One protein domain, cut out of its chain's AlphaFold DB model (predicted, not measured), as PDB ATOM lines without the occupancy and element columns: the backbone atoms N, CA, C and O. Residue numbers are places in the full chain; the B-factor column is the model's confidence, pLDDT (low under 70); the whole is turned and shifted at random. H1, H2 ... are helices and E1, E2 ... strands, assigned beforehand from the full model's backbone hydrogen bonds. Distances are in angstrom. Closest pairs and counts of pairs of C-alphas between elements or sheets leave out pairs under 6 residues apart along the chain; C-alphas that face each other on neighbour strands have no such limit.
ATOM      1  N   PRO A 424     -19.387  -6.449  -5.698       36.19
ATOM      2  CA  PRO A 424     -18.743  -5.239  -6.186       36.19
ATOM      3  C   PRO A 424     -18.830  -4.137  -5.122       36.19
ATOM      4  O   PRO A 424     -19.788  -3.364  -5.076       36.19
ATOM      5  N   LEU A 425     -17.810  -4.045  -4.267       33.75
ATOM      6  CA  LEU A 425     -17.603  -2.853  -3.448       33.75
ATOM      7  C   LEU A 425     -17.042  -1.717  -4.323       33.75
ATOM      8  O   LEU A 425     -15.953  -1.831  -4.879       33.75
ATOM      9  N   SER A 426     -17.777  -0.601  -4.352       32.97
ATOM     10  CA  SER A 426     -17.407   0.725  -4.887       32.97
ATOM     11  C   SER A 426     -17.424   0.932  -6.422       32.97
ATOM     12  O   SER A 426     -16.719   0.250  -7.166       32.97
ATOM     13  N   PRO A 427     -18.157   1.950  -6.930       44.50
ATOM     14  CA  PRO A 427     -18.277   2.237  -8.359       44.50
ATOM     15  C   PRO A 427     -17.206   3.227  -8.861       44.50
ATOM     16  O   PRO A 427     -17.533   4.346  -9.254       44.50
ATOM     17  N   THR A 428     -15.931   2.822  -8.903       37.00
ATOM     18  CA  THR A 428     -14.861   3.676  -9.474       37.00
ATOM     19  C   THR A 428     -13.842   2.894 -10.306       37.00
ATOM     20  O   THR A 428     -12.661   2.826  -9.981       37.00
ATOM     21  N   SER A 429     -14.287   2.337 -11.433       34.62
ATOM     22  CA  SER A 429     -13.398   2.054 -12.568       34.62
ATOM     23  C   SER A 429     -14.196   2.029 -13.867       34.62
ATOM     24  O   SER A 429     -14.886   1.060 -14.184       34.62
ATOM     25  N   SER A 430     -14.113   3.113 -14.641       43.19
ATOM     26  CA  SER A 430     -14.616   3.149 -16.013       43.19
ATOM     27  C   SER A 430     -13.658   2.374 -16.921       43.19
ATOM     28  O   SER A 430     -12.838   2.963 -17.629       43.19
ATOM     29  N   GLY A 431     -13.745   1.042 -16.887       40.34
ATOM     30  CA  GLY A 431     -13.052   0.193 -17.852       40.34
ATOM     31  C   GLY A 431     -13.437   0.596 -19.285       40.34
ATOM     32  O   GLY A 431     -14.610   0.899 -19.535       40.34
ATOM     33  N   PRO A 432     -12.490   0.634 -20.241       42.12
ATOM     34  CA  PRO A 432     -12.803   1.021 -21.610       42.12
ATOM     35  C   PRO A 432     -13.850   0.066 -22.192       42.12
ATOM     36  O   PRO A 432     -13.747  -1.151 -22.032       42.12
ATOM     37  N   SER A 433     -14.859   0.614 -22.880       51.88
ATOM     38  CA  SER A 433     -15.891  -0.183 -23.558       51.88
ATOM     39  C   SER A 433     -15.241  -1.279 -24.407       51.88
ATOM     40  O   SER A 433     -14.553  -0.954 -25.378       51.88
ATOM     41  N   LYS A 434     -15.463  -2.558 -24.058       58.94
ATOM     42  CA  LYS A 434     -14.874  -3.709 -24.766       58.94
ATOM     43  C   LYS A 434     -15.177  -3.579 -26.266       58.94
ATOM     44  O   LYS A 434     -16.331  -3.617 -26.690       58.94
ATOM     45  N   VAL A 435     -14.136  -3.345 -27.072       69.62
ATOM     46  CA  VAL A 435     -14.281  -2.954 -28.490       69.62
ATOM     47  C   VAL A 435     -14.847  -4.107 -29.332       69.62
ATOM     48  O   VAL A 435     -15.591  -3.877 -30.297       69.62
ATOM     49  N   TYR A 436     -14.548  -5.338 -28.920       74.06
ATOM     50  CA  TYR A 436     -14.960  -6.603 -29.527       74.06
ATOM     51  C   TYR A 436     -15.563  -7.531 -28.455       74.06
ATOM     52  O   TYR A 436     -15.337  -7.299 -27.264       74.06
ATOM     53  N   PRO A 437     -16.333  -8.565 -28.841       77.50
ATOM     54  CA  PRO A 437     -16.829  -9.568 -27.904       77.50
ATOM     55  C   PRO A 437     -15.685 -10.299 -27.195       77.50
ATOM     56  O   PRO A 437     -14.675 -10.624 -27.806       77.50
ATOM     57  N   GLU A 438     -15.884 -10.622 -25.921       72.44
ATOM     58  CA  GLU A 438     -14.885 -11.246 -25.038       72.44
ATOM     59  C   GLU A 438     -14.382 -12.617 -25.512       72.44
ATOM     60  O   GLU A 438     -13.269 -13.020 -25.206       72.44
ATOM     61  N   THR A 439     -15.173 -13.315 -26.327       74.19
ATOM     62  CA  THR A 439     -14.796 -14.599 -26.927       74.19
ATOM     63  C   THR A 439     -14.038 -14.459 -28.254       74.19
ATOM     64  O   THR A 439     -13.879 -15.458 -28.960       74.19
ATOM     65  N   TRP A 440     -13.638 -13.251 -28.669       81.75
ATOM     66  CA  TRP A 440     -12.794 -13.049 -29.855       81.75
ATOM     67  C   TRP A 440     -11.318 -13.281 -29.528       81.75
ATOM     68  O   TRP A 440     -10.864 -12.993 -28.426       81.75
ATOM     69  N   LEU A 441     -10.570 -13.806 -30.498       81.56
ATOM     70  CA  LEU A 441      -9.132 -14.011 -30.346       81.56
ATOM     71  C   LEU A 441      -8.387 -12.751 -30.812       81.56
ATOM     72  O   LEU A 441      -8.866 -12.068 -31.723       81.56
ATOM     73  N   PRO A 442      -7.211 -12.439 -30.236       78.69
ATOM     74  CA  PRO A 442      -6.340 -11.403 -30.774       78.69
ATOM     75  C   PRO A 442      -6.016 -11.683 -32.247       78.69
ATOM     76  O   PRO A 442      -5.589 -12.780 -32.602       78.69
ATOM     77  N   MET A 443      -6.220 -10.681 -33.099       77.31
ATOM     78  CA  MET A 443      -5.922 -10.741 -34.531       77.31
ATOM     79  C   MET A 443      -4.696  -9.883 -34.826       77.31
ATOM     80  O   MET A 443      -4.527  -8.820 -34.228       77.31
ATOM     81  N   ASN A 444      -3.856 -10.316 -35.767       75.06
ATOM     82  CA  ASN A 444      -2.811  -9.439 -36.288       75.06
ATOM     83  C   ASN A 444      -3.437  -8.349 -37.175       75.06
ATOM     84  O   ASN A 444      -4.440  -8.574 -37.849       75.06
ATOM     85  N   THR A 445      -2.829  -7.165 -37.191       71.69
ATOM     86  CA  THR A 445      -3.317  -5.987 -37.931       71.69
ATOM     87  C   THR A 445      -3.239  -6.128 -39.456       71.69
ATOM     88  O   THR A 445      -3.690  -5.239 -40.169       71.69
ATOM     89  N   SER A 446      -2.664  -7.227 -39.951       75.44
ATOM     90  CA  SER A 446      -2.505  -7.567 -41.370       75.44
ATOM     91  C   SER A 446      -3.572  -8.529 -41.913       75.44
ATOM     92  O   SER A 446      -3.544  -8.840 -43.100       75.44
ATOM     93  N   GLN A 447      -4.487  -9.030 -41.074       80.69
ATOM     94  CA  GLN A 447      -5.564  -9.941 -41.479       80.69
ATOM     95  C   GLN A 447      -6.929  -9.243 -41.486       80.69
ATOM     96  O   GLN A 447      -7.391  -8.751 -40.458       80.69
ATOM     97  N   ASP A 448      -7.622  -9.287 -42.627       84.19
ATOM     98  CA  ASP A 448      -8.987  -8.752 -42.766       84.19
ATOM     99  C   ASP A 448     -10.023  -9.544 -41.948       84.19
ATOM    100  O   ASP A 448     -11.039  -8.999 -41.502       84.19
ATOM    101  N   PHE A 449      -9.795 -10.849 -41.776       88.56
ATOM    102  CA  PHE A 449     -10.621 -11.725 -40.954       88.56
ATOM    103  C   PHE A 449      -9.853 -12.952 -40.451       88.56
ATOM    104  O   PHE A 449      -8.898 -13.414 -41.074       88.56
ATOM    105  N   LEU A 450     -10.356 -13.536 -39.365       90.19
ATOM    106  CA  LEU A 450      -9.918 -14.810 -38.803       90.19
ATOM    107  C   LEU A 450     -11.103 -15.782 -38.743       90.19
ATOM    108  O   LEU A 450     -12.207 -15.405 -38.347       90.19
ATOM    109  N   GLN A 451     -10.887 -17.045 -39.111       91.31
ATOM    110  CA  GLN A 451     -11.867 -18.117 -38.911       91.31
ATOM    111  C   GLN A 451     -11.510 -18.905 -37.653       91.31
ATOM    112  O   GLN A 451     -10.461 -19.541 -37.593       91.31
ATOM    113  N   VAL A 452     -12.391 -18.877 -36.653       89.75
ATOM    114  CA  VAL A 452     -12.182 -19.561 -35.372       89.75
ATOM    115  C   VAL A 452     -13.203 -20.691 -35.230       89.75
ATOM    116  O   VAL A 452     -14.405 -20.411 -35.290       89.75
ATOM    117  N   PRO A 453     -12.773 -21.954 -35.042       93.19
ATOM    118  CA  PRO A 453     -13.678 -23.052 -34.726       93.19
ATOM    119  C   PRO A 453     -14.525 -22.739 -33.493       93.19
ATOM    120  O   PRO A 453     -14.016 -22.279 -32.472       93.19
ATOM    121  N   VAL A 454     -15.828 -22.978 -33.592       91.19
ATOM    122  CA  VAL A 454     -16.751 -22.867 -32.460       91.19
ATOM    123  C   VAL A 454     -16.758 -24.205 -31.720       91.19
ATOM    124  O   VAL A 454     -16.959 -25.240 -32.359       91.19
ATOM    125  N   SER A 455     -16.542 -24.203 -30.396       89.12
ATOM    126  CA  SER A 455     -16.625 -25.439 -29.601       89.12
ATOM    127  C   SER A 455     -18.049 -25.995 -29.593       89.12
ATOM    128  O   SER A 455     -19.007 -25.224 -29.570       89.12
ATOM    129  N   ARG A 456     -18.197 -27.325 -29.538       86.38
ATOM    130  CA  ARG A 456     -19.498 -28.009 -29.394       86.38
ATOM    131  C   ARG A 456     -20.228 -27.605 -28.105       86.38
ATOM    132  O   ARG A 456     -21.459 -27.607 -28.075       86.38
ATOM    133  N   ASP A 457     -19.477 -27.203 -27.083       83.56
ATOM    134  CA  ASP A 457     -19.995 -26.805 -25.769       83.56
ATOM    135  C   ASP A 457     -20.551 -25.376 -25.752       83.56
ATOM    136  O   ASP A 457     -21.334 -25.029 -24.864       83.56
ATOM    137  N   ASP A 458     -20.204 -24.554 -26.748       86.00
ATOM    138  CA  ASP A 458     -20.695 -23.183 -26.873       86.00
ATOM    139  C   ASP A 458     -22.201 -23.174 -27.201       86.00
ATOM    140  O   ASP A 458     -22.703 -23.865 -28.095       86.00
ATOM    141  N   ARG A 459     -22.948 -22.313 -26.504       87.00
ATOM    142  CA  ARG A 459     -24.355 -22.021 -26.802       87.00
ATOM    143  C   ARG A 459     -24.539 -21.528 -28.242       87.00
ATOM    144  O   ARG A 459     -25.587 -21.790 -28.841       87.00
ATOM    145  N   SER A 460     -23.542 -20.852 -28.815       89.75
ATOM    146  CA  SER A 460     -23.561 -20.421 -30.215       89.75
ATOM    147  C   SER A 460     -23.540 -21.617 -31.182       89.75
ATOM    148  O   SER A 460     -24.331 -21.630 -32.126       89.75
ATOM    149  N   TYR A 461     -22.769 -22.674 -30.887       92.81
ATOM    150  CA  TYR A 461     -22.770 -23.923 -31.659       92.81
ATOM    151  C   TYR A 461     -24.151 -24.574 -31.638       92.81
ATOM    152  O   TYR A 461     -24.723 -24.810 -32.698       92.81
ATOM    153  N   ARG A 462     -24.731 -24.784 -30.444       91.00
ATOM    154  CA  ARG A 462     -26.093 -25.337 -30.283       91.00
ATOM    155  C   ARG A 462     -27.144 -24.537 -31.063       91.00
ATOM    156  O   ARG A 462     -28.034 -25.115 -31.683       91.00
ATOM    157  N   THR A 463     -27.016 -23.210 -31.080       92.56
ATOM    158  CA  THR A 463     -27.932 -22.317 -31.807       92.56
ATOM    159  C   THR A 463     -27.814 -22.498 -33.323       92.56
ATOM    160  O   THR A 463     -28.826 -22.705 -33.991       92.56
ATOM    161  N   VAL A 464     -26.596 -22.475 -33.872       94.31
ATOM    162  CA  VAL A 464     -26.358 -22.675 -35.314       94.31
ATOM    163  C   VAL A 464     -26.734 -24.096 -35.744       94.31
ATOM    164  O   VAL A 464     -27.368 -24.263 -36.783       94.31
ATOM    165  N   TYR A 465     -26.429 -25.104 -34.920       94.38
ATOM    166  CA  TYR A 465     -26.821 -26.500 -35.125       94.38
ATOM    167  C   TYR A 465     -28.341 -26.640 -35.273       94.38
ATOM    168  O   TYR A 465     -28.824 -27.181 -36.267       94.38
ATOM    169  N   SER A 466     -29.102 -26.072 -34.329       92.44
ATOM    170  CA  SER A 466     -30.567 -26.065 -34.380       92.44
ATOM    171  C   SER A 466     -31.103 -25.318 -35.605       92.44
ATOM    172  O   SER A 466     -32.037 -25.792 -36.246       92.44
ATOM    173  N   LEU A 467     -30.523 -24.167 -35.967       94.44
ATOM    174  CA  LEU A 467     -30.959 -23.400 -37.140       94.44
ATOM    175  C   LEU A 467     -30.701 -24.135 -38.461       94.44
ATOM    176  O   LEU A 467     -31.563 -24.104 -39.334       94.44
ATOM    177  N   PHE A 468     -29.565 -24.821 -38.596       95.19
ATOM    178  CA  PHE A 468     -29.253 -25.634 -39.772       95.19
ATOM    179  C   PHE A 468     -30.189 -26.847 -39.879       95.19
ATOM    180  O   PHE A 468     -30.790 -27.087 -40.927       95.19
ATOM    181  N   HIS A 469     -30.390 -27.576 -38.777       94.50
ATOM    182  CA  HIS A 469     -31.209 -28.790 -38.786       94.50
ATOM    183  C   HIS A 469     -32.731 -28.557 -38.774       94.50
ATOM    184  O   HIS A 469     -33.494 -29.500 -38.966       94.50
ATOM    185  N   LYS A 470     -33.192 -27.300 -38.670       92.44
ATOM    186  CA  LYS A 470     -34.586 -26.921 -38.982       92.44
ATOM    187  C   LYS A 470     -34.944 -27.083 -40.460       92.44
ATOM    188  O   LYS A 470     -36.114 -27.292 -40.762       92.44
ATOM    189  N   THR A 471     -33.978 -26.954 -41.371       92.00
ATOM    190  CA  THR A 471     -34.207 -27.058 -42.826       92.00
ATOM    191  C   THR A 471     -33.466 -28.231 -43.466       92.00
ATOM    192  O   THR A 471     -33.880 -28.703 -44.523       92.00
ATOM    193  N   VAL A 472     -32.404 -28.736 -42.831       93.06
ATOM    194  CA  VAL A 472     -31.569 -29.828 -43.348       93.06
ATOM    195  C   VAL A 472     -31.647 -31.054 -42.435       93.06
ATOM    196  O   VAL A 472     -31.313 -30.989 -41.258       93.06
ATOM    197  N   SER A 473     -32.031 -32.210 -42.981       91.31
ATOM    198  CA  SER A 473     -32.204 -33.455 -42.211       91.31
ATOM    199  C   SER A 473     -30.946 -33.872 -41.422       91.31
ATOM    200  O   SER A 473     -29.907 -34.186 -42.004       91.31
ATOM    201  N   GLU A 474     -31.073 -33.940 -40.093       92.88
ATOM    202  CA  GLU A 474     -30.022 -34.334 -39.131       92.88
ATOM    203  C   GLU A 474     -29.571 -35.802 -39.271       92.88
ATOM    204  O   GLU A 474     -28.461 -36.165 -38.871       92.88
ATOM    205  N   THR A 475     -30.410 -36.647 -39.883       93.00
ATOM    206  CA  THR A 475     -30.099 -38.055 -40.176       93.00
ATOM    207  C   THR A 475     -29.408 -38.268 -41.522       93.00
ATOM    208  O   THR A 475     -28.774 -39.303 -41.720       93.00
ATOM    209  N   LYS A 476     -29.484 -37.291 -42.438       91.19
ATOM    210  CA  LYS A 476     -28.845 -37.345 -43.766       91.19
ATOM    211  C   LYS A 476     -27.570 -36.509 -43.858       91.19
ATOM    212  O   LYS A 476     -26.664 -36.874 -44.601       91.19
ATOM    213  N   PHE A 477     -27.472 -35.423 -43.094       91.38
ATOM    214  CA  PHE A 477     -26.343 -34.495 -43.134       91.38
ATOM    215  C   PHE A 477     -25.745 -34.308 -41.739       91.38
ATOM    216  O   PHE A 477     -26.468 -34.095 -40.769       91.38
ATOM    217  N   ARG A 478     -24.411 -34.345 -41.643       89.75
ATOM    218  CA  ARG A 478     -23.664 -34.095 -40.403       89.75
ATOM    219  C   ARG A 478     -22.841 -32.819 -40.549       89.75
ATOM    220  O   ARG A 478     -22.050 -32.701 -41.481       89.75
ATOM    221  N   ILE A 479     -22.978 -31.894 -39.603       91.69
ATOM    222  CA  ILE A 479     -22.084 -30.735 -39.502       91.69
ATOM    223  C   ILE A 479     -20.689 -31.233 -39.098       91.69
ATOM    224  O   ILE A 479     -20.526 -31.831 -38.037       91.69
ATOM    225  N   LEU A 480     -19.681 -30.994 -39.943       90.38
ATOM    226  CA  LEU A 480     -18.290 -31.370 -39.652       90.38
ATOM    227  C   LEU A 480     -17.588 -30.336 -38.764       90.38
ATOM    228  O   LEU A 480     -16.915 -30.700 -37.805       90.38
ATOM    229  N   LYS A 481     -17.734 -29.045 -39.086       91.44
ATOM    230  CA  LYS A 481     -17.157 -27.912 -38.346       91.44
ATOM    231  C   LYS A 481     -18.079 -26.701 -38.464       91.44
ATOM    232  O   LYS A 481     -18.695 -26.500 -39.508       91.44
ATOM    233  N   ILE A 482     -18.121 -25.875 -37.421       94.38
ATOM    234  CA  ILE A 482     -18.701 -24.527 -37.462       94.38
ATOM    235  C   ILE A 482     -17.546 -23.552 -37.253       94.38
ATOM    236  O   ILE A 482     -16.842 -23.635 -36.247       94.38
ATOM    237  N   LEU A 483     -17.325 -22.658 -38.217       93.38
ATOM    238  CA  LEU A 483     -16.262 -21.656 -38.173       93.38
ATOM    239  C   LEU A 483     -16.891 -20.271 -38.024       93.38
ATOM    240  O   LEU A 483     -17.638 -19.816 -38.889       93.38
ATOM    241  N   ARG A 484     -16.586 -19.592 -36.920       91.12
ATOM    242  CA  ARG A 484     -16.997 -18.212 -36.678       91.12
ATOM    243  C   ARG A 484     -15.991 -17.276 -37.333       91.12
ATOM    244  O   ARG A 484     -14.813 -17.289 -36.980       91.12
ATOM    245  N   VAL A 485     -16.470 -16.440 -38.248       91.06
ATOM    246  CA  VAL A 485     -15.673 -15.366 -38.848       91.06
ATOM    247  C   VAL A 485     -15.595 -14.199 -37.866       91.06
ATOM    248  O   VAL A 485     -16.611 -13.600 -37.515       91.06
ATOM    249  N   GLN A 486     -14.386 -13.870 -37.432       90.62
ATOM    250  CA  GLN A 486     -14.069 -12.638 -36.720       90.62
ATOM    251  C   GLN A 486     -13.542 -11.647 -37.759       90.62
ATOM    252  O   GLN A 486     -12.526 -11.906 -38.393       90.62
ATOM    253  N   ASN A 487     -14.249 -10.540 -37.978       89.94
ATOM    254  CA  ASN A 487     -13.858  -9.493 -38.925       89.94
ATOM    255  C   ASN A 487     -14.047  -8.121 -38.245       89.94
ATOM    256  O   ASN A 487     -15.195  -7.705 -38.040       89.94
ATOM    257  N   PRO A 488     -12.960  -7.425 -37.856       85.81
ATOM    258  CA  PRO A 488     -13.050  -6.168 -37.114       85.81
ATOM    259  C   PRO A 488     -13.772  -5.063 -37.895       85.81
ATOM    260  O   PRO A 488     -14.627  -4.375 -37.341       85.81
ATOM    261  N   PHE A 489     -13.500  -4.945 -39.197       85.25
ATOM    262  CA  PHE A 489     -14.079  -3.923 -40.073       85.25
ATOM    263  C   PHE A 489     -15.608  -4.049 -40.196       85.25
ATOM    264  O   PHE A 489     -16.344  -3.073 -40.028       85.25
ATOM    265  N   LEU A 490     -16.111  -5.265 -40.435       86.38
ATOM    266  CA  LEU A 490     -17.547  -5.546 -40.492       86.38
ATOM    267  C   LEU A 490     -18.212  -5.353 -39.123       86.38
ATOM    268  O   LEU A 490     -19.327  -4.831 -39.064       86.38
ATOM    269  N   TRP A 491     -17.528  -5.698 -38.028       84.62
ATOM    270  CA  TRP A 491     -18.018  -5.460 -36.669       84.62
ATOM    271  C   TRP A 491     -18.145  -3.966 -36.346       84.62
ATOM    272  O   TRP A 491     -19.160  -3.531 -35.800       84.62
ATOM    273  N   GLU A 492     -17.170  -3.141 -36.733       84.25
ATOM    274  CA  GLU A 492     -17.273  -1.685 -36.595       84.25
ATOM    275  C   GLU A 492     -18.400  -1.091 -37.441       84.25
ATOM    276  O   GLU A 492     -19.179  -0.272 -36.943       84.25
ATOM    277  N   LYS A 493     -18.526  -1.534 -38.698       84.94
ATOM    278  CA  LYS A 493     -19.619  -1.130 -39.590       84.94
ATOM    279  C   LYS A 493     -20.981  -1.484 -38.982       84.94
ATOM    280  O   LYS A 493     -21.875  -0.638 -38.981       84.94
ATOM    281  N   TYR A 494     -21.118  -2.681 -38.409       84.19
ATOM    282  CA  TYR A 494     -22.319  -3.125 -37.702       84.19
ATOM    283  C   TYR A 494     -22.622  -2.255 -36.472       84.19
ATOM    284  O   TYR A 494     -23.704  -1.675 -36.404       84.19
ATOM    285  N   LYS A 495     -21.653  -2.060 -35.559       82.12
ATOM    286  CA  LYS A 495     -21.802  -1.181 -34.377       82.12
ATOM    287  C   LYS A 495     -22.245   0.235 -34.765       82.12
ATOM    288  O   LYS A 495     -23.131   0.806 -34.131       82.12
ATOM    289  N   ARG A 496     -21.643   0.806 -35.815       79.44
ATOM    290  CA  ARG A 496     -21.959   2.154 -36.319       79.44
ATOM    291  C   ARG A 496     -23.356   2.229 -36.937       79.44
ATOM    292  O   ARG A 496     -24.007   3.258 -36.808       79.44
ATOM    293  N   CYS A 497     -23.815   1.159 -37.588       73.56
ATOM    294  CA  CYS A 497     -25.163   1.074 -38.139       73.56
ATOM    295  C   CYS A 497     -26.211   0.938 -37.020       73.56
ATOM    296  O   CYS A 497     -27.137   1.737 -36.965       73.56
ATOM    297  N   GLY A 498     -26.008   0.019 -36.067       67.75
ATOM    298  CA  GLY A 498     -26.906  -0.183 -34.922       67.75
ATOM    299  C   GLY A 498     -27.140   1.094 -34.105       67.75
ATOM    300  O   GLY A 498     -28.285   1.451 -33.843       67.75
ATOM    301  N   ARG A 499     -26.078   1.861 -33.817       61.75
ATOM    302  CA  ARG A 499     -26.196   3.161 -33.122       61.75
ATOM    303  C   ARG A 499     -27.037   4.203 -33.876       61.75
ATOM    304  O   ARG A 499     -27.608   5.073 -33.234       61.75
ATOM    305  N   ARG A 500     -27.154   4.130 -35.210       55.62
ATOM    306  CA  ARG A 500     -28.060   5.015 -35.974       55.62
ATOM    307  C   ARG A 500     -29.526   4.611 -35.851       55.62
ATOM    308  O   ARG A 500     -30.379   5.470 -36.012       55.62
ATOM    309  N   PHE A 501     -29.826   3.342 -35.586       49.47
ATOM    310  CA  PHE A 501     -31.202   2.900 -35.352       49.47
ATOM    311  C   PHE A 501     -31.659   3.215 -33.922       49.47
ATOM    312  O   PHE A 501     -32.795   3.631 -33.737       49.47
ATOM    313  N   SER A 502     -30.770   3.118 -32.927       50.69
ATOM    314  CA  SER A 502     -31.087   3.491 -31.536       50.69
ATOM    315  C   SER A 502     -31.238   4.999 -31.294       50.69
ATOM    316  O   SER A 502     -31.868   5.378 -30.317       50.69
ATOM    317  N   ASN A 503     -30.681   5.850 -32.162       48.41
ATOM    318  CA  ASN A 503     -30.755   7.314 -32.046       48.41
ATOM    319  C   ASN A 503     -31.877   7.944 -32.909       48.41
ATOM    320  O   ASN A 503     -31.862   9.152 -33.123       48.41
ATOM    321  N   ASN A 504     -32.794   7.135 -33.452       46.31
ATOM    322  CA  ASN A 504     -33.921   7.560 -34.300       46.31
ATOM    323  C   ASN A 504     -35.279   7.099 -33.719       46.31
ATOM    324  O   ASN A 504     -36.208   6.801 -34.472       46.31
TER     325      ASN A 504
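Overview. This is residues 424 to 504 of the 505 residues of the protein "TCDD-inducible poly(ADP-ribose) polymerase" of Sinocyclocheilus grahami (UniProt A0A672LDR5). A small two-strand ribbon, E1 beside E2, forms the middle of a loose model, with H1 beyond one end and H2 beyond the other; residues 424 to 434 and 496 to 504 stick out. The 81 printed residues run E1, H1, E2, H2, antiparallel in the sheet, mixed in class, with under half in named elements. It is only just loose, close to extended: radius of gyration of the C-alphas 17.5 A, spans 54 by 37 by 34 A.

Arrangement. Look first at E1, residues 450 to 453, and E2, residues 483 to 486, antiparallel at 146 degrees; N 450 and O 486 are 2.9 A apart, within hydrogen-bond range. H2, residues 488 to 502, is apart from E1 and from H1, residues 459 to 469. Every O i to N i+4 pair is within range in H1, and 10 of 11 in H2.

Along the chain. Find C-alpha 450 at (-9.918, -14.810, -38.803); E1 runs 9.9 A, H1 15.4 A, E2 9.4 A and H2 21.2 A, to C-alpha 502 at (-31.087, 3.491, -31.536).

Size, cuts and confidence. The printed part has no cut; the link from H1 to E2 is long, 13 residues. Residues 424 to 435 and 498 to 504 have pLDDT under 70.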